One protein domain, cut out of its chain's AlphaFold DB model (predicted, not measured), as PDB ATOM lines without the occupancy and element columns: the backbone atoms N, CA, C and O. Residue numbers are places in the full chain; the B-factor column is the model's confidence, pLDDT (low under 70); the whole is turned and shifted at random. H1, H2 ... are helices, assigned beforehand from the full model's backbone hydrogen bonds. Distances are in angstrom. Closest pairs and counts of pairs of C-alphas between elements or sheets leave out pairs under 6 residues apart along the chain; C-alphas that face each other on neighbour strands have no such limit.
ATOM      1  N   PHE A 585      -0.208  36.480  30.134       57.81
ATOM      2  CA  PHE A 585      -1.329  35.541  29.974       57.81
ATOM      3  C   PHE A 585      -0.953  34.274  29.185       57.81
ATOM      4  O   PHE A 585      -1.514  33.207  29.434       57.81
ATOM      5  N   ASN A 586       0.001  34.367  28.252       64.94
ATOM      6  CA  ASN A 586       0.631  33.216  27.600       64.94
ATOM      7  C   ASN A 586       2.084  33.557  27.198       64.94
ATOM      8  O   ASN A 586       2.276  34.272  26.210       64.94
ATOM      9  N   PRO A 587       3.108  32.999  27.878       73.12
ATOM     10  CA  PRO A 587       4.517  33.267  27.573       73.12
ATOM     11  C   PRO A 587       4.966  32.897  26.151       73.12
ATOM     12  O   PRO A 587       5.989  33.396  25.695       73.12
ATOM     13  N   PHE A 588       4.222  32.036  25.446       70.12
ATOM     14  CA  PHE A 588       4.541  31.599  24.080       70.12
ATOM     15  C   PHE A 588       3.829  32.415  22.988       70.12
ATOM     16  O   PHE A 588       4.154  32.275  21.808       70.12
ATOM     17  N   ALA A 589       2.899  33.307  23.351       70.12
ATOM     18  CA  ALA A 589       2.117  34.072  22.378       70.12
ATOM     19  C   ALA A 589       2.977  35.005  21.506       70.12
ATOM     20  O   ALA A 589       2.636  35.241  20.350       70.12
ATOM     21  N   GLU A 590       4.098  35.510  22.028       73.88
ATOM     22  CA  GLU A 590       5.034  36.335  21.255       73.88
ATOM     23  C   GLU A 590       5.775  35.507  20.191       73.88
ATOM     24  O   GLU A 590       5.858  35.924  19.035       73.88
ATOM     25  N   SER A 591       6.227  34.292  20.530       79.50
ATOM     26  CA  SER A 591       6.816  33.376  19.545       79.50
ATOM     27  C   SER A 591       5.801  32.920  18.495       79.50
ATOM     28  O   SER A 591       6.131  32.919  17.310       79.50
ATOM     29  N   ASP A 592       4.562  32.614  18.891       79.69
ATOM     30  CA  ASP A 592       3.503  32.217  17.955       79.69
ATOM     31  C   ASP A 592       3.130  33.371  17.008       79.69
ATOM     32  O   ASP A 592       2.935  33.157  15.810       79.69
ATOM     33  N   TYR A 593       3.100  34.611  17.508       75.50
ATOM     34  CA  TYR A 593       2.857  35.810  16.702       75.50
ATOM     35  C   TYR A 593       3.985  36.078  15.693       75.50
ATOM     36  O   TYR A 593       3.713  36.361  14.526       75.50
ATOM     37  N   ILE A 594       5.251  35.923  16.099       81.25
ATOM     38  CA  ILE A 594       6.406  36.051  15.195       81.25
ATOM     39  C   ILE A 594       6.398  34.937  14.134       81.25
ATOM     40  O   ILE A 594       6.644  35.208  12.959       81.25
ATOM     41  N   VAL A 595       6.057  33.696  14.504       82.94
ATOM     42  CA  VAL A 595       5.885  32.589  13.546       82.94
ATOM     43  C   VAL A 595       4.736  32.872  12.571       82.94
ATOM     44  O   VAL A 595       4.895  32.641  11.371       82.94
ATOM     45  N   ALA A 596       3.616  33.428  13.038       76.19
ATOM     46  CA  ALA A 596       2.490  33.810  12.188       76.19
ATOM     47  C   ALA A 596       2.841  34.950  11.212       76.19
ATOM     48  O   ALA A 596       2.520  34.845  10.028       76.19
ATOM     49  N   ILE A 597       3.546  35.997  11.661       77.38
ATOM     50  CA  ILE A 597       4.016  37.086  10.785       77.38
ATOM     51  C   ILE A 597       5.000  36.569   9.734       77.38
ATOM     52  O   ILE A 597       4.840  36.877   8.555       77.38
ATOM     53  N   ASN A 598       5.980  35.752  10.126       78.94
ATOM     54  CA  ASN A 598       6.945  35.186   9.181       78.94
ATOM     55  C   ASN A 598       6.270  34.228   8.182       78.94
ATOM     56  O   ASN A 598       6.652  34.188   7.014       78.94
ATOM     57  N   SER A 599       5.227  33.506   8.609       75.44
ATOM     58  CA  SER A 599       4.401  32.688   7.712       75.44
ATOM     59  C   SER A 599       3.627  33.555   6.715       75.44
ATOM     60  O   SER A 599       3.605  33.238   5.530       75.44
ATOM     61  N   LEU A 600       3.046  34.675   7.163       69.88
ATOM     62  CA  LEU A 600       2.342  35.643   6.312       69.88
ATOM     63  C   LEU A 600       3.271  36.347   5.313       69.88
ATOM     64  O   LEU A 600       2.892  36.501   4.157       69.88
ATOM     65  N   GLN A 601       4.496  36.709   5.709       74.75
ATOM     66  CA  GLN A 601       5.503  37.260   4.788       74.75
ATOM     67  C   GLN A 601       5.937  36.262   3.698       74.75
ATOM     68  O   GLN A 601       6.421  36.684   2.650       74.75
ATOM     69  N   GLY A 602       5.745  34.956   3.916       63.56
ATOM     70  CA  GLY A 602       5.979  33.914   2.913       63.56
ATOM     71  C   GLY A 602       4.827  33.693   1.923       63.56
ATOM     72  O   GLY A 602       5.012  32.965   0.947       63.56
ATOM     73  N   VAL A 603       3.647  34.289   2.136       62.12
ATOM     74  CA  VAL A 603       2.491  34.126   1.237       62.12
ATOM     75  C   VAL A 603       2.544  35.170   0.122       62.12
ATOM     76  O   VAL A 603       2.039  36.283   0.255       62.12
ATOM     77  N   SER A 604       3.118  34.794  -1.023       64.62
ATOM     78  CA  SER A 604       2.981  35.565  -2.264       64.62
ATOM     79  C   SER A 604       1.519  35.561  -2.726       64.62
ATOM     80  O   SER A 604       0.974  34.504  -3.068       64.62
ATOM     81  N   PHE A 605       0.877  36.731  -2.754       70.38
ATOM     82  CA  PHE A 605      -0.499  36.887  -3.226       70.38
ATOM     83  C   PHE A 605      -0.568  36.765  -4.754       70.38
ATOM     84  O   PHE A 605      -0.657  37.761  -5.464       70.38
ATOM     85  N   SER A 606      -0.613  35.533  -5.262       72.00
ATOM     86  CA  SER A 606      -0.625  35.230  -6.704       72.00
ATOM     87  C   SER A 606      -1.770  35.878  -7.501       72.00
ATOM     88  O   SER A 606      -1.698  35.939  -8.727       72.00
ATOM     89  N   LEU A 607      -2.823  36.363  -6.830       72.62
ATOM     90  CA  LEU A 607      -3.898  37.161  -7.428       72.62
ATOM     91  C   LEU A 607      -3.455  38.603  -7.744       72.62
ATOM     92  O   LEU A 607      -3.857  39.148  -8.767       72.62
ATOM     93  N   LEU A 608      -2.625  39.212  -6.888       75.88
ATOM     94  CA  LEU A 608      -2.054  40.545  -7.112       75.88
ATOM     95  C   LEU A 608      -1.070  40.511  -8.285       75.88
ATOM     96  O   LEU A 608      -1.203  41.323  -9.195       75.88
ATOM     97  N   ASP A 609      -0.191  39.505  -8.330       79.94
ATOM     98  CA  ASP A 609       0.728  39.294  -9.457       79.94
ATOM     99  C   ASP A 609      -0.035  39.096 -10.785       79.94
ATOM    100  O   ASP A 609       0.354  39.621 -11.828       79.94
ATOM    101  N   GLN A 610      -1.165  38.374 -10.756       80.06
ATOM    102  CA  GLN A 610      -2.041  38.187 -11.922       80.06
ATOM    103  C   GLN A 610      -2.768  39.466 -12.348       80.06
ATOM    104  O   GLN A 610      -2.939  39.684 -13.548       80.06
ATOM    105  N   LEU A 611      -3.196  40.310 -11.408       79.12
ATOM    106  CA  LEU A 611      -3.806  41.604 -11.721       79.12
ATOM    107  C   LEU A 611      -2.775  42.581 -12.296       79.12
ATOM    108  O   LEU A 611      -3.055  43.234 -13.298       79.12
ATOM    109  N   GLU A 612      -1.567  42.638 -11.730       82.62
ATOM    110  CA  GLU A 612      -0.500  43.506 -12.235       82.62
ATOM    111  C   GLU A 612      -0.012  43.072 -13.628       82.62
ATOM    112  O   GLU A 612       0.188  43.921 -14.501       82.62
ATOM    113  N   ALA A 613       0.085  41.763 -13.886       83.75
ATOM    114  CA  ALA A 613       0.400  41.224 -15.210       83.75
ATOM    115  C   ALA A 613      -0.679  41.518 -16.276       83.75
ATOM    116  O   ALA A 613      -0.371  41.493 -17.467       83.75
ATOM    117  N   ASN A 614      -1.922  41.810 -15.868       79.88
ATOM    118  CA  ASN A 614      -3.057  42.095 -16.757       79.88
ATOM    119  C   ASN A 614      -3.535  43.559 -16.696       79.88
ATOM    120  O   ASN A 614      -4.628  43.865 -17.167       79.88
ATOM    121  N   LYS A 615      -2.730  44.487 -16.161       82.31
ATOM    122  CA  LYS A 615      -3.101  45.912 -16.024       82.31
ATOM    123  C   LYS A 615      -3.457  46.623 -17.340       82.31
ATOM    124  O   LYS A 615      -4.183  47.610 -17.313       82.31
ATOM    125  N   ASP A 616      -2.961  46.109 -18.467       86.88
ATOM    126  CA  ASP A 616      -3.202  46.631 -19.820       86.88
ATOM    127  C   ASP A 616      -4.301  45.846 -20.583       86.88
ATOM    128  O   ASP A 616      -4.548  46.106 -21.763       86.88
ATOM    129  N   ALA A 617      -4.955  44.868 -19.940       90.88
ATOM    130  CA  ALA A 617      -6.055  44.092 -20.522       90.88
ATOM    131  C   ALA A 617      -7.376  44.887 -20.541       90.88
ATOM    132  O   ALA A 617      -7.520  45.915 -19.874       90.88
ATOM    133  N   SER A 618      -8.378  44.425 -21.302       85.06
ATOM    134  CA  SER A 618      -9.663  45.128 -21.328       85.06
ATOM    135  C   SER A 618     -10.417  44.948 -20.005       85.06
ATOM    136  O   SER A 618     -10.291  43.931 -19.323       85.06
ATOM    137  N   MET A 619     -11.268  45.917 -19.657       72.06
ATOM    138  CA  MET A 619     -12.092  45.857 -18.441       72.06
ATOM    139  C   MET A 619     -12.970  44.593 -18.383       72.06
ATOM    140  O   MET A 619     -13.274  44.103 -17.299       72.06
ATOM    141  N   THR A 620     -13.358  44.044 -19.539       78.69
ATOM    142  CA  THR A 620     -14.089  42.774 -19.635       78.69
ATOM    143  C   THR A 620     -13.217  41.599 -19.195       78.69
ATOM    144  O   THR A 620     -13.676  40.782 -18.405       78.69
ATOM    145  N   ASP A 621     -11.957  41.551 -19.636       81.06
ATOM    146  CA  ASP A 621     -11.013  40.476 -19.301       81.06
ATOM    147  C   ASP A 621     -10.614  40.531 -17.819       81.06
ATOM    148  O   ASP A 621     -10.578  39.504 -17.144       81.06
ATOM    149  N   ILE A 622     -10.395  41.737 -17.278       79.50
ATOM    150  CA  ILE A 622     -10.140  41.948 -15.844       79.50
ATOM    151  C   ILE A 622     -11.370  41.541 -15.018       79.50
ATOM    152  O   ILE A 622     -11.228  40.894 -13.979       79.50
ATOM    153  N   MET A 623     -12.586  41.862 -15.474       75.75
ATOM    154  CA  MET A 623     -13.804  41.404 -14.800       75.75
ATOM    155  C   MET A 623     -14.017  39.893 -14.910       75.75
ATOM    156  O   MET A 623     -14.493  39.319 -13.938       75.75
ATOM    157  N   ASP A 624     -13.660  39.231 -16.011       79.88
ATOM    158  CA  ASP A 624     -13.746  37.767 -16.110       79.88
ATOM    159  C   ASP A 624     -12.658  37.057 -15.280       79.88
ATOM    160  O   ASP A 624     -12.936  36.017 -14.682       79.88
TER     161      ASP A 624
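What this domain is: This is residues 585 to 624 of the 653 residues of an uncharacterized protein of Tanacetum cinerariifolium (UniProt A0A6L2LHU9). The printed part is a long, thin rod of three helices strung one after another, with no packed core: H1 makes most of one half, H2 follows beyond a tight link, and past H2 residues 614 to 618 make a turn, after which the short H3 folds back toward H2. Residues 585 to 609, with H1 and the first residues of H2, stand free. The printed part has 40 residues with three named helices in the order H1, H2, H3 and no named strand; its class is all helix. It is extended, with a radius of gyration of the C-alphas of 17.8 A and spans of 52 by 15 by 10 A.

Where its parts are: Residues 585 to 588 come before the first helix. H1, residues 589 to 601, begins with C-alpha 589 at (2.117, 34.072, 22.378) and measures 18.2 A from first to last C-alpha. H2, residues 606 to 613, begins with C-alpha 606 at (-0.625, 35.230, -6.704) and measures 10.5 A. H3, residues 619 to 624, measures 8.6 A and ends with C-alpha 624 at (-13.746, 37.767, -16.110).

How they stand to each other: H1 is apart from H2 and from H3. H2 and H3 are close but not clearly touching, with 1 pair of C-alphas within 8 A: those of Leu 611 and Ile 622, the closest, 7.6 A apart. Their lines stand at a shallow tilt of 25 degrees, and they run opposite ways. In H1, H2 and H3 every O i to N i+4 pair is within hydrogen-bond range.

The domain as a whole: The two C-alphas farthest apart, those of Phe 585 and Ser 618, are 52.9 A apart. The printed part has no cut. The links H1 to H2 and H2 to H3 are tight, with 4 and 5 residues. Residues 615 to 621, of which 619 to 621 belong to H3, also stand free. The mean pLDDT of the printed part is 76.0; residues 585 to 586, 600 and 602 to 604 are under 70.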